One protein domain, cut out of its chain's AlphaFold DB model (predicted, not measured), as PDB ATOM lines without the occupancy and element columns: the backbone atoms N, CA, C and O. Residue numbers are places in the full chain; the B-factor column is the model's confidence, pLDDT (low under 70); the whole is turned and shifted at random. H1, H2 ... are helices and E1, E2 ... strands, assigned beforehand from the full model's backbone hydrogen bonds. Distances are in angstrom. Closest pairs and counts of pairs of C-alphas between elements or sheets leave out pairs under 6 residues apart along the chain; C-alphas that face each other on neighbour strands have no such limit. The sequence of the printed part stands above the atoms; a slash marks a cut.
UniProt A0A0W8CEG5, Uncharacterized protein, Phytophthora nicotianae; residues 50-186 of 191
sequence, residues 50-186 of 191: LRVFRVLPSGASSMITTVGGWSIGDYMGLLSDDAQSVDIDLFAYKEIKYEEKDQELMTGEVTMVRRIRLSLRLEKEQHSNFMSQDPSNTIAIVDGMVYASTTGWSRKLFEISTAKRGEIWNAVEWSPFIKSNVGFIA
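AT A GLANCE: This is residues 50 to 186 of the 191 residues of an uncharacterized protein of Phytophthora nicotianae (UniProt A0A0W8CEG5). One long, twisted sheet of five antiparallel strands makes the body, with a single short helix, H1, crossing one of its faces over E1, E2 and E3. The loop between E2 and E3 lengthens one end of the sheet and the loop between E3 and E4 the other, where residues 128 to 135 stick out. The 137 printed residues hold five named strands and one named helix, in the order E1 E2 E3 E4 H1 E5, and the sheet runs E1, E2, E3, E4, E5. The class is mostly strand. The whole is loose, a rod with a radius of gyration of the C-alphas of 19.6 A and spans of 73 by 33 by 28 A.

IN THESE COORDINATES: Residues 50 to 70 hold no named element. E1, residues 71 to 79, begins at C-alpha 71 (315.485, 254.863, 437.557) and is 25.0 A long. E2, residues 85 to 97, is 39.4 A long. E3, residues 109 to 124, is the longest strand by residues and measures 48.5 A, ending at C-alpha 124 (321.212, 225.768, 418.186). E4, residues 138 to 149, is 35.3 A long. H1, residues 162 to 171, is 14.2 A long. E5, residues 174 to 185, is 30.5 A long, bends by 68 degrees at residue 177 and ends at C-alpha 185 (320.808, 228.311, 428.431).

HOW THE PARTS SIT: E1 to E4 form a meander, each strand the antiparallel neighbour of the one before. E1, an edge strand, forms a hairpin with E2, with N 76 and O 89 at 2.9 A, within hydrogen-bond range. Residues 51 to 52 pair with residues 74 to 75 of E1, antiparallel, and residues 64 to 65 with its residues 71 to 72. E2 and E3 form a hairpin, with N 90 and O 116 at 2.8 A. E3 and E4 form another, with N 119 and O 143 at 2.8 A. E5, the other edge strand, is antiparallel to E4, with N 144 and O 180 at 2.8 A. H1 is on the sheet at a height of 9.9 A and runs across the strands, at 85 degrees to E3 on the local plane. It lies over E3, and only just over E1 and E2, with 3 C-alphas falling on each of these two. The closest C-alphas of H1 and E2 are those of Trp 169 and Phe 91, 7.7 A apart. In H1 every O i to N i+4 pair is within hydrogen-bond range. E1 and E5 are apart.

THE WHOLE: The two C-alphas farthest apart, those of Glu 104 and Met 131, are 73.3 A from each other. Without residues 128 to 135, which stand free, the body spans 65 by 33 by 27 A. The links E2 to E3, E3 to E4 and E4 to H1 are long; E1 to E2 and H1 to E5 are tight. The printed part has no cut. Its mean pLDDT is 72.2, and residues 54 to 62, 98 to 109, 123 to 140 and 181 to 186 are among those under 70.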
ATOM      1  N   LEU A  50     307.657 252.373 422.115       89.12
ATOM      2  CA  LEU A  50     308.103 252.809 423.429       89.12
ATOM      3  C   LEU A  50     307.003 252.510 424.452       89.12
ATOM      4  O   LEU A  50     305.859 252.959 424.324       89.12
ATOM      5  N   ARG A  51     307.358 251.741 425.470       86.94
ATOM      6  CA  ARG A  51     306.487 251.361 426.576       86.94
ATOM      7  C   ARG A  51     307.133 251.764 427.882       86.94
ATOM      8  O   ARG A  51     308.342 251.922 427.965       86.94
ATOM      9  N   VAL A  52     306.302 251.920 428.900       82.19
ATOM     10  CA  VAL A  52     306.755 252.088 430.280       82.19
ATOM     11  C   VAL A  52     306.546 250.770 430.995       82.19
ATOM     12  O   VAL A  52     305.563 250.069 430.713       82.19
ATOM     13  N   PHE A  53     307.407 250.455 431.953       73.12
ATOM     14  CA  PHE A  53     307.057 249.499 432.991       73.12
ATOM     15  C   PHE A  53     305.732 249.938 433.619       73.12
ATOM     16  O   PHE A  53     305.587 251.055 434.097       73.12
ATOM     17  N   ARG A  54     304.707 249.092 433.559       58.78
ATOM     18  CA  ARG A  54     303.495 249.341 434.341       58.78
ATOM     19  C   ARG A  54     303.755 248.764 435.721       58.78
ATOM     20  O   ARG A  54     304.372 247.710 435.806       58.78
ATOM     21  N   VAL A  55     303.346 249.526 436.736       53.59
ATOM     22  CA  VAL A  55     303.265 249.201 438.167       53.59
ATOM     23  C   VAL A  55     303.649 247.757 438.499       53.59
ATOM     24  O   VAL A  55     303.031 246.815 437.998       53.59
ATOM     25  N   LEU A  56     304.654 247.599 439.363       52.75
ATOM     26  CA  LEU A  56     305.054 246.298 439.903       52.75
ATOM     27  C   LEU A  56     303.823 245.547 440.447       52.75
ATOM     28  O   LEU A  56     302.878 246.198 440.893       52.75
ATOM     29  N   PRO A  57     303.832 244.201 440.510       40.44
ATOM     30  CA  PRO A  57     302.746 243.430 441.130       40.44
ATOM     31  C   PRO A  57     302.338 243.924 442.535       40.44
ATOM     32  O   PRO A  57     301.214 243.702 442.966       40.44
ATOM     33  N   SER A  58     303.236 244.636 443.226       48.31
ATOM     34  CA  SER A  58     303.025 245.286 444.523       48.31
ATOM     35  C   SER A  58     302.205 246.587 444.502       48.31
ATOM     36  O   SER A  58     301.945 247.144 445.564       48.31
ATOM     37  N   GLY A  59     301.813 247.121 443.341       43.47
ATOM     38  CA  GLY A  59     301.098 248.403 443.255       43.47
ATOM     39  C   GLY A  59     302.002 249.647 443.304       43.47
ATOM     40  O   GLY A  59     301.508 250.767 443.178       43.47
ATOM     41  N   ALA A  60     303.319 249.470 443.463       47.81
ATOM     42  CA  ALA A  60     304.293 250.555 443.556       47.81
ATOM     43  C   ALA A  60     304.698 251.137 442.185       47.81
ATOM     44  O   ALA A  60     304.450 250.541 441.136       47.81
ATOM     45  N   SER A  61     305.325 252.321 442.226       53.50
ATOM     46  CA  SER A  61     305.751 253.141 441.079       53.50
ATOM     47  C   SER A  61     306.213 252.343 439.850       53.50
ATOM     48  O   SER A  61     306.945 251.362 439.954       53.50
ATOM     49  N   SER A  62     305.837 252.833 438.667       60.66
ATOM     50  CA  SER A  62     306.185 252.323 437.332       60.66
ATOM     51  C   SER A  62     307.677 252.383 436.986       60.66
ATOM     52  O   SER A  62     308.033 252.188 435.833       60.66
ATOM     53  N   MET A  63     308.552 252.744 437.922       70.19
ATOM     54  CA  MET A  63     309.982 252.855 437.666       70.19
ATOM     55  C   MET A  63     310.772 251.989 438.629       70.19
ATOM     56  O   MET A  63     310.550 252.001 439.837       70.19
ATOM     57  N   ILE A  64     311.713 251.250 438.060       69.56
ATOM     58  CA  ILE A  64     312.621 250.377 438.783       69.56
ATOM     59  C   ILE A  64     313.800 251.232 439.237       69.56
ATOM     60  O   ILE A  64     314.649 251.612 438.427       69.56
ATOM     61  N   THR A  65     313.841 251.548 440.528       71.50
ATOM     62  CA  THR A  65     314.986 252.223 441.141       71.50
ATOM     63  C   THR A  65     316.055 251.199 441.486       71.50
ATOM     64  O   THR A  65     315.769 250.199 442.141       71.50
ATOM     65  N   THR A  66     317.298 251.453 441.089       69.38
ATOM     66  CA  THR A  66     318.423 250.582 441.441       69.38
ATOM     67  C   THR A  66     319.221 251.118 442.610       69.38
ATOM     68  O   THR A  66     319.182 252.309 442.922       69.38
ATOM     69  N   VAL A  67     320.016 250.240 443.224       65.81
ATOM     70  CA  VAL A  67     320.933 250.586 444.321       65.81
ATOM     71  C   VAL A  67     321.887 251.728 443.930       65.81
ATOM     72  O   VAL A  67     322.262 252.537 444.771       65.81
ATOM     73  N   GLY A  68     322.219 251.857 442.639       70.31
ATOM     74  CA  GLY A  68     323.041 252.948 442.098       70.31
ATOM     75  C   GLY A  68     322.313 254.287 441.905       70.31
ATOM     76  O   GLY A  68     322.896 255.226 441.355       70.31
ATOM     77  N   GLY A  69     321.042 254.399 442.302       76.44
ATOM     78  CA  GLY A  69     320.229 255.613 442.164       76.44
ATOM     79  C   GLY A  69     319.754 255.896 440.737       76.44
ATOM     80  O   GLY A  69     319.418 257.032 440.420       76.44
ATOM     81  N   TRP A  70     319.759 254.889 439.862       81.00
ATOM     82  CA  TRP A  70     319.179 254.991 438.524       81.00
ATOM     83  C   TRP A  70     317.718 254.560 438.561       81.00
ATOM     84  O   TRP A  70     317.378 253.598 439.241       81.00
ATOM     85  N   SER A  71     316.879 255.235 437.788       80.19
ATOM     86  CA  SER A  71     315.485 254.863 437.557       80.19
ATOM     87  C   SER A  71     315.336 254.334 436.137       80.19
ATOM     88  O   SER A  71     315.667 255.044 435.187       80.19
ATOM     89  N   ILE A  72     314.849 253.102 435.983       79.50
ATOM     90  CA  ILE A  72     314.483 252.528 434.683       79.50
ATOM     91  C   ILE A  72     312.968 252.576 434.548       79.50
ATOM     92  O   ILE A  72     312.246 252.021 435.374       79.50
ATOM     93  N   GLY A  73     312.489 253.252 433.510       77.12
ATOM     94  CA  GLY A  73     311.059 253.466 433.301       77.12
ATOM     95  C   GLY A  73     310.581 253.009 431.938       77.12
ATOM     96  O   GLY A  73     309.511 252.417 431.844       77.12
ATOM     97  N   ASP A  74     311.376 253.242 430.896       87.50
ATOM     98  CA  ASP A  74     310.930 253.042 429.524       87.50
ATOM     99  C   ASP A  74     311.725 251.932 428.837       87.50
ATOM    100  O   ASP A  74     312.914 251.736 429.099       87.50
ATOM    101  N   TYR A  75     311.063 251.218 427.934       87.38
ATOM    102  CA  TYR A  75     311.666 250.179 427.120       87.38
ATOM    103  C   TYR A  75     311.063 250.132 425.720       87.38
ATOM    104  O   TYR A  75     309.939 250.578 425.479       87.38
ATOM    105  N   MET A  76     311.814 249.556 424.797       89.94
ATOM    106  CA  MET A  76     311.369 249.221 423.454       89.94
ATOM    107  C   MET A  76     312.008 247.892 423.071       89.94
ATOM    108  O   MET A  76     313.145 247.631 423.445       89.94
ATOM    109  N   GLY A  77     311.284 247.049 422.345       88.00
ATOM    110  CA  GLY A  77     311.845 245.799 421.853       88.00
ATOM    111  C   GLY A  77     311.353 245.467 420.461       88.00
ATOM    112  O   GLY A  77     310.214 245.792 420.113       88.00
ATOM    113  N   LEU A  78     312.232 244.824 419.707       84.31
ATOM    114  CA  LEU A  78     312.048 244.417 418.325       84.31
ATOM    115  C   LEU A  78     312.520 242.972 418.183       84.31
ATOM    116  O   LEU A  78     313.629 242.638 418.594       84.31
ATOM    117  N   LEU A  79     311.691 242.129 417.582       80.62
ATOM    118  CA  LEU A  79     312.125 240.818 417.116       80.62
ATOM    119  C   LEU A  79     312.536 240.927 415.664       80.62
ATOM    120  O   LEU A  79     311.852 241.547 414.858       80.62
ATOM    121  N   SER A  80     313.660 240.304 415.365       81.00
ATOM    122  CA  SER A  80     314.110 240.090 413.999       81.00
ATOM    123  C   SER A  80     313.101 239.287 413.174       81.00
ATOM    124  O   SER A  80     312.402 238.410 413.683       81.00
ATOM    125  N   ASP A  81     313.087 239.542 411.868       78.75
ATOM    126  CA  ASP A  81     312.201 238.859 410.916       78.75
ATOM    127  C   ASP A  81     312.404 237.334 410.889       78.75
ATOM    128  O   ASP A  81     311.485 236.583 410.562       78.75
ATOM    129  N   ASP A  82     313.603 236.859 411.241       74.94
ATOM    130  CA  ASP A  82     313.929 235.432 411.305       74.94
ATOM    131  C   ASP A  82     313.456 234.748 412.601       74.94
ATOM    132  O   ASP A  82     313.563 233.524 412.726       74.94
ATOM    133  N   ALA A  83     312.911 235.519 413.550       71.88
ATOM    134  CA  ALA A  83     312.494 235.087 414.880       71.88
ATOM    135  C   ALA A  83     313.591 234.385 415.706       71.88
ATOM    136  O   ALA A  83     313.290 233.668 416.663       71.88
ATOM    137  N   GLN A  84     314.866 234.587 415.359       73.00
ATOM    138  CA  GLN A  84     316.015 234.017 416.068       73.00
ATOM    139  C   GLN A  84     316.689 235.025 416.986       73.00
ATOM    140  O   GLN A  84     317.455 234.628 417.865       73.00
ATOM    141  N   SER A  85     316.413 236.315 416.809       79.56
ATOM    142  CA  SER A  85     316.960 237.353 417.674       79.56
ATOM    143  C   SER A  85     315.939 238.393 418.108       79.56
ATOM    144  O   SER A  85     315.007 238.731 417.377       79.56
ATOM    145  N   VAL A  86     316.125 238.906 419.318       83.06
ATOM    146  CA  VAL A  86     315.339 240.005 419.870       83.06
ATOM    147  C   VAL A  86     316.281 241.061 420.428       83.06
ATOM    148  O   VAL A  86     317.171 240.762 421.222       83.06
ATOM    149  N   ASP A  87     316.070 242.298 420.003       87.19
ATOM    150  CA  ASP A  87     316.764 243.470 420.511       87.19
ATOM    151  C   ASP A  87     315.845 244.220 421.470       87.19
ATOM    152  O   ASP A  87     314.670 244.456 421.186       87.19
ATOM    153  N   ILE A  88     316.391 244.616 422.612       85.38
ATOM    154  CA  ILE A  88     315.678 245.332 423.662       85.38
ATOM    155  C   ILE A  88     316.506 246.545 424.042       85.38
ATOM    156  O   ILE A  88     317.674 246.422 424.393       85.38
ATOM    157  N   ASP A  89     315.890 247.716 424.020       89.12
ATOM    158  CA  ASP A  89     316.450 248.936 424.570       89.12
ATOM    159  C   ASP A  89     315.714 249.289 425.863       89.12
ATOM    160  O   ASP A  89     314.495 249.455 425.869       89.12
ATOM    161  N   LEU A  90     316.458 249.424 426.958       86.75
ATOM    162  CA  LEU A  90     315.978 249.930 428.243       86.75
ATOM    163  C   LEU A  90     316.554 251.326 428.475       86.75
ATOM    164  O   LEU A  90     317.759 251.543 428.319       86.75
ATOM    165  N   PHE A  91     315.711 252.264 428.894       88.06
ATOM    166  CA  PHE A  91     316.111 253.641 429.158       88.06
ATOM    167  C   PHE A  91     316.116 253.916 430.655       88.06
ATOM    168  O   PHE A  91     315.119 253.715 431.357       88.06
ATOM    169  N   ALA A  92     317.262 254.391 431.129       86.69
ATOM    170  CA  ALA A  92     317.497 254.704 432.524       86.69
ATOM    171  C   ALA A  92     317.940 256.155 432.680       86.69
ATOM    172  O   ALA A  92     318.638 256.699 431.823       86.69
ATOM    173  N   TYR A  93     317.597 256.765 433.806       86.88
ATOM    174  CA  TYR A  93     318.087 258.090 434.150       86.88
ATOM    175  C   TYR A  93     318.462 258.208 435.620       86.88
ATOM    176  O   TYR A  93     318.002 257.436 436.460       86.88
ATOM    177  N   LYS A  94     319.320 259.179 435.921       85.94
ATOM    178  CA  LYS A  94     319.736 259.533 437.274       85.94
ATOM    179  C   LYS A  94     319.780 261.045 437.393       85.94
ATOM    180  O   LYS A  94     320.488 261.706 436.636       85.94
ATOM    181  N   GLU A  95     319.020 261.570 438.341       85.31
ATOM    182  CA  GLU A  95     318.975 262.997 438.640       85.31
ATOM    183  C   GLU A  95     320.063 263.312 439.662       85.31
ATOM    184  O   GLU A  95     320.118 262.716 440.741       85.31
ATOM    185  N   ILE A  96     320.976 264.202 439.291       80.06
ATOM    186  CA  ILE A  96     322.120 264.601 440.102       80.06
ATOM    187  C   ILE A  96     321.901 266.044 440.531       80.06
ATOM    188  O   ILE A  96     321.729 266.942 439.704       80.06
ATOM    189  N   LYS A  97     321.923 266.250 441.847       75.81
ATOM    190  CA  LYS A  97     321.952 267.571 442.464       75.81
ATOM    191  C   LYS A  97     323.399 267.892 442.798       75.81
ATOM    192  O   LYS A  97     324.013 267.169 443.580       75.81
ATOM    193  N   TYR A  98     323.941 268.942 442.196       65.44
ATOM    194  CA  TYR A  98     325.212 269.501 442.638       65.44
ATOM    195  C   TYR A  98     324.936 270.391 443.855       65.44
ATOM    196  O   TYR A  98     324.137 271.323 443.770       65.44
ATOM    197  N   GLU A  99     325.535 270.067 445.002       57.28
ATOM    198  CA  GLU A  99     325.516 270.954 446.170       57.28
ATOM    199  C   GLU A  99     326.559 272.068 445.987       57.28
ATOM    200  O   GLU A  99     327.641 271.823 445.459       57.28
ATOM    201  N   GLU A 100     326.237 273.281 446.450       54.50
ATOM    202  CA  GLU A 100     326.952 274.566 446.277       54.50
ATOM    203  C   GLU A 100     328.441 274.619 446.695       54.50
ATOM    204  O   GLU A 100     329.040 275.693 446.699       54.50
ATOM    205  N   LYS A 101     329.081 273.506 447.064       52.81
ATOM    206  CA  LYS A 101     330.454 273.524 447.592       52.81
ATOM    207  C   LYS A 101     331.559 273.570 446.537       52.81
ATOM    208  O   LYS A 101     332.673 273.944 446.893       52.81
ATOM    209  N   ASP A 102     331.256 273.288 445.273       51.31
ATOM    210  CA  ASP A 102     332.232 273.356 444.183       51.31
ATOM    211  C   ASP A 102     331.877 274.489 443.206       51.31
ATOM    212  O   ASP A 102     331.084 274.320 442.286       51.31
ATOM    213  N   GLN A 103     332.490 275.655 443.442       48.25
ATOM    214  CA  GLN A 103     332.654 276.786 442.514       48.25
ATOM    215  C   GLN A 103     331.384 277.299 441.801       48.25
ATOM    216  O   GLN A 103     331.055 276.847 440.712       48.25
ATOM    217  N   GLU A 104     330.745 278.308 442.407       50.50
ATOM    218  CA  GLU A 104     330.037 279.507 441.882       50.50
ATOM    219  C   GLU A 104     329.416 279.602 440.463       50.50
ATOM    220  O   GLU A 104     328.929 280.676 440.117       50.50
ATOM    221  N   LEU A 105     329.339 278.565 439.626       48.62
ATOM    222  CA  LEU A 105     328.891 278.733 438.237       48.62
ATOM    223  C   LEU A 105     327.796 277.794 437.741       48.62
ATOM    224  O   LEU A 105     327.218 278.117 436.711       48.62
ATOM    225  N   MET A 106     327.422 276.711 438.432       48.03
ATOM    226  CA  MET A 106     326.354 275.826 437.930       48.03
ATOM    227  C   MET A 106     325.428 275.327 439.046       48.03
ATOM    228  O   MET A 106     325.437 274.152 439.408       48.03
ATOM    229  N   THR A 107     324.566 276.204 439.567       47.75
ATOM    230  CA  THR A 107     323.337 275.767 440.244       47.75
ATOM    231  C   THR A 107     322.418 275.130 439.200       47.75
ATOM    232  O   THR A 107     321.680 275.803 438.482       47.75
ATOM    233  N   GLY A 108     322.503 273.811 439.050       60.12
ATOM    234  CA  GLY A 108     321.717 273.082 438.061       60.12
ATOM    235  C   GLY A 108     321.483 271.638 438.470       60.12
ATOM    236  O   GLY A 108     322.417 270.914 438.810       60.12
ATOM    237  N   GLU A 109     320.226 271.205 438.421       69.88
ATOM    238  CA  GLU A 109     319.900 269.782 438.427       69.88
ATOM    239  C   GLU A 109     320.267 269.213 437.054       69.88
ATOM    240  O   GLU A 109     319.765 269.671 436.024       69.88
ATOM    241  N   VAL A 110     321.174 268.238 437.036       76.12
ATOM    242  CA  VAL A 110     321.582 267.557 435.809       76.12
ATOM    243  C   VAL A 110     321.079 266.131 435.855       76.12
ATOM    244  O   VAL A 110     321.393 265.356 436.755       76.12
ATOM    245  N   THR A 111     320.335 265.760 434.833       83.38
ATOM    246  CA  THR A 111     319.862 264.408 434.607       83.38
ATOM    247  C   THR A 111     320.798 263.719 433.631       83.38
ATOM    248  O   THR A 111     320.937 264.125 432.474       83.38
ATOM    249  N   MET A 112     321.457 262.665 434.102       86.62
ATOM    250  CA  MET A 112     322.204 261.747 433.250       86.62
ATOM    251  C   MET A 112     321.269 260.668 432.732       86.62
ATOM    252  O   MET A 112     320.415 260.181 433.474       86.62
ATOM    253  N   VAL A 113     321.458 260.257 431.481       88.69
ATOM    254  CA  VAL A 113     320.635 259.214 430.869       88.69
ATOM    255  C   VAL A 113     321.489 258.112 430.260       88.69
ATOM    256  O   VAL A 113     322.634 258.324 429.850       88.69
ATOM    257  N   ARG A 114     320.929 256.905 430.231       88.00
ATOM    258  CA  ARG A 114     321.551 255.703 429.685       88.00
ATOM    259  C   ARG A 114     320.560 254.928 428.838       88.00
ATOM    260  O   ARG A 114     319.388 254.817 429.190       88.00
ATOM    261  N   ARG A 115     321.081 254.333 427.770       89.62
ATOM    262  CA  ARG A 115     320.397 253.323 426.967       89.62
ATOM    263  C   ARG A 115     321.132 252.008 427.151       89.62
ATOM    264  O   ARG A 115     322.326 251.925 426.872       89.62
ATOM    265  N   ILE A 116     320.432 250.997 427.634       85.00
ATOM    266  CA  ILE A 116     320.944 249.637 427.775       85.00
ATOM    267  C   ILE A 116     320.326 248.823 426.650       85.00
ATOM    268  O   ILE A 116     319.124 248.585 426.654       85.00
ATOM    269  N   ARG A 117     321.148 248.432 425.685       86.50
ATOM    270  CA  ARG A 117     320.756 247.548 424.596       86.50
ATOM    271  C   ARG A 117     321.117 246.115 424.958       86.50
ATOM    272  O   ARG A 117     322.274 245.843 425.274       86.50
ATOM    273  N   LEU A 118     320.140 245.224 424.903       82.94
ATOM    274  CA  LEU A 118     320.303 243.784 425.040       82.94
ATOM    275  C   LEU A 118     319.916 243.143 423.713       82.94
ATOM    276  O   LEU A 118     318.792 243.326 423.255       82.94
ATOM    277  N   SER A 119     320.836 242.400 423.119       82.75
ATOM    278  CA  SER A 119     320.606 241.614 421.913       82.75
ATOM    279  C   SER A 119     320.635 240.148 422.306       82.75
ATOM    280  O   SER A 119     321.683 239.629 422.689       82.75
ATOM    281  N   LEU A 120     319.482 239.493 422.257       78.75
ATOM    282  CA  LEU A 120     319.361 238.073 422.536       78.75
ATOM    283  C   LEU A 120     319.315 237.319 421.216       78.75
ATOM    284  O   LEU A 120     318.528 237.668 420.338       78.75
ATOM    285  N   ARG A 121     320.123 236.271 421.083       78.69
ATOM    286  CA  ARG A 121     320.136 235.400 419.908       78.69
ATOM    287  C   ARG A 121     320.014 233.948 420.333       78.69
ATOM    288  O   ARG A 121     320.772 233.489 421.182       78.69
ATOM    289  N   LEU A 122     319.067 233.238 419.735       71.12
ATOM    290  CA  LEU A 122     318.914 231.802 419.902       71.12
ATOM    291  C   LEU A 122     319.890 231.091 418.967       71.12
ATOM    292  O   LEU A 122     319.773 231.173 417.747       71.12
ATOM    293  N   GLU A 123     320.830 230.361 419.545       68.38
ATOM    294  CA  GLU A 123     321.743 229.490 418.822       68.38
ATOM    295  C   GLU A 123     321.388 228.032 419.104       68.38
ATOM    296  O   GLU A 123     321.153 227.629 420.245       68.38
ATOM    297  N   LYS A 124     321.326 227.220 418.043       62.19
ATOM    298  CA  LYS A 124     321.212 225.768 418.186       62.19
ATOM    299  C   LYS A 124     322.600 225.207 418.433       62.19
ATOM    300  O   LYS A 124     323.488 225.382 417.600       62.19
ATOM    301  N   GLU A 125     322.764 224.486 419.529       57.00
ATOM    302  CA  GLU A 125     323.996 223.766 419.805       57.00
ATOM    303  C   GLU A 125     324.150 222.645 418.762       57.00
ATOM    304  O   GLU A 125     323.408 221.657 418.760       57.00
ATOM    305  N   GLN A 126     325.077 222.807 417.811       47.34
ATOM    306  CA  GLN A 126     325.413 221.745 416.862       47.34
ATOM    307  C   GLN A 126     326.237 220.685 417.588       47.34
ATOM    308  O   GLN A 126     327.465 220.724 417.592       47.34
ATOM    309  N   HIS A 127     325.570 219.711 418.200       47.66
ATOM    310  CA  HIS A 127     326.259 218.501 418.617       47.66
ATOM    311  C   HIS A 127     326.644 217.698 417.372       47.66
ATOM    312  O   HIS A 127     325.812 217.060 416.722       47.66
ATOM    313  N   SER A 128     327.934 217.719 417.038       46.16
ATOM    314  CA  SER A 128     328.531 216.661 416.240       46.16
ATOM    315  C   SER A 128     328.430 215.360 417.042       46.16
ATOM    316  O   SER A 128     329.099 215.216 418.062       46.16
ATOM    317  N   ASN A 129     327.641 214.424 416.516       43.72
ATOM    318  CA  ASN A 129     327.597 212.994 416.830       43.72
ATOM    319  C   ASN A 129     326.747 212.501 418.026       43.72
ATOM    320  O   ASN A 129     327.080 212.667 419.189       43.72
ATOM    321  N   PHE A 130     325.742 211.706 417.622       44.22
ATOM    322  CA  PHE A 130     325.092 210.571 418.290       44.22
ATOM    323  C   PHE A 130     324.060 210.816 419.409       44.22
ATOM    324  O   PHE A 130     324.380 211.033 420.567       44.22
ATOM    325  N   MET A 131     322.798 210.574 419.025       44.16
ATOM    326  CA  MET A 131     321.696 210.055 419.849       44.16
ATOM    327  C   MET A 131     321.363 210.796 421.155       44.16
ATOM    328  O   MET A 131     321.408 210.212 422.231       44.16
ATOM    329  N   SER A 132     320.836 212.012 421.050       40.75
ATOM    330  CA  SER A 132     319.712 212.432 421.896       40.75
ATOM    331  C   SER A 132     318.929 213.545 421.194       40.75
ATOM    332  O   SER A 132     319.450 214.612 420.884       40.75
ATOM    333  N   GLN A 133     317.661 213.281 420.877       42.66
ATOM    334  CA  GLN A 133     316.696 214.335 420.565       42.66
ATOM    335  C   GLN A 133     316.213 214.907 421.898       42.66
ATOM    336  O   GLN A 133     315.102 214.607 422.323       42.66
ATOM    337  N   ASP A 134     317.071 215.649 422.594       46.28
ATOM    338  CA  ASP A 134     316.652 216.370 423.794       46.28
ATOM    339  C   ASP A 134     316.254 217.809 423.398       46.28
ATOM    340  O   ASP A 134     316.991 218.458 422.645       46.28
ATOM    341  N   PRO A 135     315.097 218.346 423.832       44.31
ATOM    342  CA  PRO A 135     314.640 219.693 423.461       44.31
ATOM    343  C   PRO A 135     315.492 220.844 424.033       44.31
ATOM    344  O   PRO A 135     315.147 222.010 423.835       44.31
ATOM    345  N   SER A 136     316.573 220.530 424.751       50.03
ATOM    346  CA  SER A 136     317.378 221.413 425.604       50.03
ATOM    347  C   SER A 136     318.578 222.083 424.908       50.03
ATOM    348  O   SER A 136     319.216 222.944 425.502       50.03
ATOM    349  N   ASN A 137     318.851 221.788 423.631       53.12
ATOM    350  CA  ASN A 137     320.053 222.261 422.914       53.12
ATOM    351  C   ASN A 137     319.947 223.690 422.333       53.12
ATOM    352  O   ASN A 137     320.530 223.982 421.285       53.12
ATOM    353  N   THR A 138     319.154 224.580 422.936       58.50
ATOM    354  CA  THR A 138     319.076 225.984 422.491       58.50
ATOM    355  C   THR A 138     319.759 226.877 423.516       58.50
ATOM    356  O   THR A 138     319.361 226.931 424.676       58.50
ATOM    357  N   ILE A 139     320.795 227.590 423.092       60.88
ATOM    358  CA  ILE A 139     321.512 228.565 423.914       60.88
ATOM    359  C   ILE A 139     321.000 229.949 423.523       60.88
ATOM    360  O   ILE A 139     320.900 230.264 422.340       60.88
ATOM    361  N   ALA A 140     320.661 230.780 424.504       66.81
ATOM    362  CA  ALA A 140     320.420 232.198 424.285       66.81
ATOM    363  C   ALA A 140     321.715 232.959 424.581       66.81
ATOM    364  O   ALA A 140     322.134 233.085 425.733       66.81
ATOM    365  N   ILE A 141     322.359 233.487 423.546       70.75
ATOM    366  CA  ILE A 141     323.469 234.422 423.728       70.75
ATOM    367  C   ILE A 141     322.884 235.807 423.948       70.75
ATOM    368  O   ILE A 141     322.055 236.257 423.162       70.75
ATOM    369  N   VAL A 142     323.324 236.480 425.009       72.81
ATOM    370  CA  VAL A 142     322.905 237.841 425.332       72.81
ATOM    371  C   VAL A 142     324.111 238.766 425.242       72.81
ATOM    372  O   VAL A 142     325.021 238.753 426.076       72.81
ATOM    373  N   ASP A 143     324.102 239.608 424.217       79.19
ATOM    374  CA  ASP A 143     325.034 240.716 424.067       79.19
ATOM    375  C   ASP A 143     324.444 241.967 424.721       79.19
ATOM    376  O   ASP A 143     323.398 242.471 424.318       79.19
ATOM    377  N   GLY A 144     325.126 242.489 425.739       80.19
ATOM    378  CA  GLY A 144     324.746 243.713 426.434       80.19
ATOM    379  C   GLY A 144     325.642 244.885 426.051       80.19
ATOM    380  O   GLY A 144     326.867 244.816 426.173       80.19
ATOM    381  N   MET A 145     325.047 246.003 425.649       84.38
ATOM    382  CA  MET A 145     325.751 247.251 425.381       84.38
ATOM    383  C   MET A 145     325.086 248.404 426.122       84.38
ATOM    384  O   MET A 145     323.904 248.678 425.945       84.38
ATOM    385  N   VAL A 146     325.854 249.122 426.933       82.88
ATOM    386  CA  VAL A 146     325.388 250.339 427.595       82.88
ATOM    387  C   VAL A 146     325.945 251.545 426.870       82.88
ATOM    388  O   VAL A 146     327.153 251.646 426.648       82.88
ATOM    389  N   TYR A 147     325.054 252.475 426.556       87.06
ATOM    390  CA  TYR A 147     325.360 253.784 426.014       87.06
ATOM    391  C   TYR A 147     325.055 254.858 427.053       87.06
ATOM    392  O   TYR A 147     324.073 254.760 427.797       87.06
ATOM    393  N   ALA A 148     325.885 255.893 427.091       86.94
ATOM    394  CA  ALA A 148     325.684 257.066 427.928       86.94
ATOM    395  C   ALA A 148     325.376 258.286 427.056       86.94
ATOM    396  O   ALA A 148     325.834 258.372 425.917       86.94
ATOM    397  N   SER A 149     324.607 259.232 427.594       85.50
ATOM    398  CA  SER A 149     324.475 260.546 426.969       85.50
ATOM    399  C   SER A 149     325.804 261.289 426.992       85.50
ATOM    400  O   SER A 149     326.450 261.368 428.039       85.50
ATOM    401  N   THR A 150     326.176 261.891 425.867       75.69
ATOM    402  CA  THR A 150     327.345 262.783 425.770       75.69
ATOM    403  C   THR A 150     327.142 264.101 426.523       75.69
ATOM    404  O   THR A 150     328.112 264.706 426.973       75.69
ATOM    405  N   THR A 151     325.887 264.518 426.720       72.25
ATOM    406  CA  THR A 151     325.507 265.748 427.429       72.25
ATOM    407  C   THR A 151     324.510 265.470 428.553       72.25
ATOM    408  O   THR A 151     323.614 264.636 428.416       72.25
ATOM    409  N   GLY A 152     324.636 266.195 429.665       67.31
ATOM    410  CA  GLY A 152     323.637 266.194 430.737       67.31
ATOM    411  C   GLY A 152     322.377 266.977 430.352       67.31
ATOM    412  O   GLY A 152     322.450 267.937 429.586       67.31
ATOM    413  N   TRP A 153     321.221 266.574 430.882       70.75
ATOM    414  CA  TRP A 153     319.921 267.191 430.591       70.75
ATOM    415  C   TRP A 153     319.387 267.941 431.810       70.75
ATOM    416  O   TRP A 153     319.336 267.381 432.892       70.75
ATOM    417  N   SER A 154     318.921 269.180 431.662       65.94
ATOM    418  CA  SER A 154     318.467 270.015 432.794       65.94
ATOM    419  C   SER A 154     317.007 269.798 433.226       65.94
ATOM    420  O   SER A 154     316.406 270.664 433.861       65.94
ATOM    421  N   ARG A 155     316.382 268.677 432.843       70.94
ATOM    422  CA  ARG A 155     314.969 268.387 433.146       70.94
ATOM    423  C   ARG A 155     314.826 267.149 434.020       70.94
ATOM    424  O   ARG A 155     315.472 266.135 433.756       70.94
ATOM    425  N   LYS A 156     313.903 267.212 434.979       79.81
ATOM    426  CA  LYS A 156     313.468 266.058 435.767       79.81
ATOM    427  C   LYS A 156     312.653 265.113 434.898       79.81
ATOM    428  O   LYS A 156     311.582 265.473 434.404       79.81
ATOM    429  N   LEU A 157     313.171 263.914 434.663       80.88
ATOM    430  CA  LEU A 157     312.534 262.963 433.749       80.88
ATOM    431  C   LEU A 157     311.340 262.255 434.392       80.88
ATOM    432  O   LEU A 157     310.439 261.823 433.669       80.88
ATOM    433  N   PHE A 158     311.281 262.189 435.726       77.44
ATOM    434  CA  PHE A 158     310.129 261.599 436.414       77.44
ATOM    435  C   PHE A 158     308.850 262.438 436.271       77.44
ATOM    436  O   PHE A 158     307.755 261.883 436.315       77.44
ATOM    437  N   GLU A 159     308.974 263.758 436.086       81.31
ATOM    438  CA  GLU A 159     307.838 264.695 436.052       81.31
ATOM    439  C   GLU A 159     307.178 264.798 434.670       81.31
ATOM    440  O   GLU A 159     306.066 265.311 434.542       81.31
ATOM    441  N   ILE A 160     307.844 264.321 433.615       83.38
ATOM    442  CA  ILE A 160     307.364 264.464 432.238       83.38
ATOM    443  C   ILE A 160     306.716 263.178 431.714       83.38
ATOM    444  O   ILE A 160     307.033 262.066 432.137       83.38
ATOM    445  N   SER A 161     305.802 263.325 430.750       85.38
ATOM    446  CA  SER A 161     305.082 262.193 430.155       85.38
ATOM    447  C   SER A 161     306.009 261.250 429.380       85.38
ATOM    448  O   SER A 161     307.040 261.662 428.848       85.38
ATOM    449  N   THR A 162     305.603 259.988 429.232       83.31
ATOM    450  CA  THR A 162     306.325 258.989 428.420       83.31
ATOM    451  C   THR A 162     306.556 259.447 426.990       83.31
ATOM    452  O   THR A 162     307.636 259.234 426.450       83.31
ATOM    453  N   ALA A 163     305.568 260.104 426.375       85.81
ATOM    454  CA  ALA A 163     305.719 260.649 425.030       85.81
ATOM    455  C   ALA A 163     306.869 261.664 424.983       85.81
ATOM    456  O   ALA A 163     307.720 261.597 424.098       85.81
ATOM    457  N   LYS A 164     306.958 262.539 425.995       87.31
ATOM    458  CA  LYS A 164     308.021 263.539 426.074       87.31
ATOM    459  C   LYS A 164     309.384 262.930 426.392       87.31
ATOM    460  O   LYS A 164     310.382 263.386 425.843       87.31
ATOM    461  N   ARG A 165     309.437 261.887 427.227       88.00
ATOM    462  CA  ARG A 165     310.662 261.094 427.418       88.00
ATOM    463  C   ARG A 165     311.102 260.422 426.120       88.00
ATOM    464  O   ARG A 165     312.279 260.474 425.800       88.00
ATOM    465  N   GLY A 166     310.166 259.896 425.331       87.25
ATOM    466  CA  GLY A 166     310.446 259.321 424.014       87.25
ATOM    467  C   GLY A 166     311.104 260.297 423.043       87.25
ATOM    468  O   GLY A 166     312.067 259.937 422.371       87.25
ATOM    469  N   GLU A 167     310.649 261.551 423.015       89.19
ATOM    470  CA  GLU A 167     311.321 262.603 422.239       89.19
ATOM    471  C   GLU A 167     312.770 262.819 422.700       89.19
ATOM    472  O   GLU A 167     313.660 262.980 421.869       89.19
ATOM    473  N   ILE A 168     313.023 262.774 424.013       88.44
ATOM    474  CA  ILE A 168     314.374 262.891 424.575       88.44
ATOM    475  C   ILE A 168     315.221 261.683 424.170       88.44
ATOM    476  O   ILE A 168     316.320 261.870 423.663       88.44
ATOM    477  N   TRP A 169     314.710 260.456 424.305       90.12
ATOM    478  CA  TRP A 169     315.423 259.232 423.915       90.12
ATOM    479  C   TRP A 169     315.886 259.239 422.457       90.12
ATOM    480  O   TRP A 169     316.980 258.752 422.163       90.12
ATOM    481  N   ASN A 170     315.087 259.837 421.576       87.88
ATOM    482  CA  ASN A 170     315.404 259.987 420.158       87.88
ATOM    483  C   ASN A 170     316.366 261.148 419.864       87.88
ATOM    484  O   ASN A 170     317.074 261.101 418.863       87.88
ATOM    485  N   ALA A 171     316.386 262.184 420.705       87.88
ATOM    486  CA  ALA A 171     317.239 263.359 420.532       87.88
ATOM    487  C   ALA A 171     318.624 263.217 421.187       87.88
ATOM    488  O   ALA A 171     319.542 263.955 420.843       87.88
ATOM    489  N   VAL A 172     318.777 262.307 422.155       88.69
ATOM    490  CA  VAL A 172     320.050 262.075 422.847       88.69
ATOM    491  C   VAL A 172     321.085 261.500 421.884       88.69
ATOM    492  O   VAL A 172     320.864 260.477 421.236       88.69
ATOM    493  N   GLU A 173     322.268 262.106 421.878       89.81
ATOM    494  CA  GLU A 173     323.456 261.498 421.295       89.81
ATOM    495  C   GLU A 173     324.027 260.439 422.246       89.81
ATOM    496  O   GLU A 173     324.412 260.718 423.387       89.81
ATOM    497  N   TRP A 174     324.065 259.200 421.762       90.38
ATOM    498  CA  TRP A 174     324.484 258.030 422.523       90.38
ATOM    499  C   TRP A 174     325.934 257.671 422.210       90.38
ATOM    500  O   TRP A 174     326.266 257.375 421.063       90.38
ATOM    501  N   SER A 175     326.787 257.610 423.234       88.25
ATOM    502  CA  SER A 175     328.156 257.105 423.100       88.25
ATOM    503  C   SER A 175     328.308 255.727 423.757       88.25
ATOM    504  O   SER A 175     327.779 255.501 424.851       88.25
ATOM    505  N   PRO A 176     329.006 254.776 423.105       88.38
ATOM    506  CA  PRO A 176     329.412 253.512 423.711       88.38
ATOM    507  C   PRO A 176     330.070 253.725 425.075       88.38
ATOM    508  O   PRO A 176     331.084 254.411 425.169       88.38
ATOM    509  N   PHE A 177     329.518 253.117 426.125       83.38
ATOM    510  CA  PHE A 177     330.080 253.208 427.472       83.38
ATOM    511  C   PHE A 177     330.703 251.881 427.906       83.38
ATOM    512  O   PHE A 177     331.871 251.841 428.282       83.38
ATOM    513  N   ILE A 178     329.944 250.781 427.844       81.44
ATOM    514  CA  ILE A 178     330.399 249.451 428.282       81.44
ATOM    515  C   ILE A 178     329.781 248.374 427.396       81.44
ATOM    516  O   ILE A 178     328.580 248.411 427.140       81.44
ATOM    517  N   LYS A 179     330.587 247.373 427.024       80.75
ATOM    518  CA  LYS A 179     330.132 246.130 426.395       80.75
ATOM    519  C   LYS A 179     330.258 244.956 427.367       80.75
ATOM    520  O   LYS A 179     331.231 244.866 428.113       80.75
ATOM    521  N   SER A 180     329.296 244.047 427.324       71.06
ATOM    522  CA  SER A 180     329.300 242.766 428.022       71.06
ATOM    523  C   SER A 180     328.721 241.696 427.099       71.06
ATOM    524  O   SER A 180     327.857 241.985 426.277       71.06
ATOM    525  N   ASN A 181     329.206 240.469 427.224       69.31
ATOM    526  CA  ASN A 181     328.652 239.302 426.555       69.31
ATOM    527  C   ASN A 181     328.434 238.241 427.634       69.31
ATOM    528  O   ASN A 181     329.345 237.974 428.423       69.31
ATOM    529  N   VAL A 182     327.216 237.713 427.714       64.12
ATOM    530  CA  VAL A 182     326.835 236.676 428.674       64.12
ATOM    531  C   VAL A 182     326.022 235.617 427.931       64.12
ATOM    532  O   VAL A 182     325.060 235.937 427.241       64.12
ATOM    533  N   GLY A 183     326.419 234.352 428.053       58.62
ATOM    534  CA  GLY A 183     325.653 233.222 427.526       58.62
ATOM    535  C   GLY A 183     324.695 232.673 428.579       58.62
ATOM    536  O   GLY A 183     325.098 232.476 429.726       58.62
ATOM    537  N   PHE A 184     323.454 232.400 428.185       62.25
ATOM    538  CA  PHE A 184     322.449 231.730 429.007       62.25
ATOM    539  C   PHE A 184     321.906 230.500 428.272       62.25
ATOM    540  O   PHE A 184     321.854 230.459 427.045       62.25
ATOM    541  N   ILE A 185     321.481 229.479 429.014       54.75
ATOM    542  CA  ILE A 185     320.808 228.311 428.431       54.75
ATOM    543  C   ILE A 185     319.331 228.674 428.259       54.75
ATOM    544  O   ILE A 185     318.680 229.057 429.232       54.75
ATOM    545  N   ALA A 186     318.801 228.574 427.038       53.91
ATOM    546  CA  ALA A 186     317.391 228.841 426.791       53.91
ATOM    547  C   ALA A 186     316.575 227.599 427.162       53.91
ATOM    548  O   ALA A 186     316.651 226.566 426.496       53.91
TER     549      ALA A 186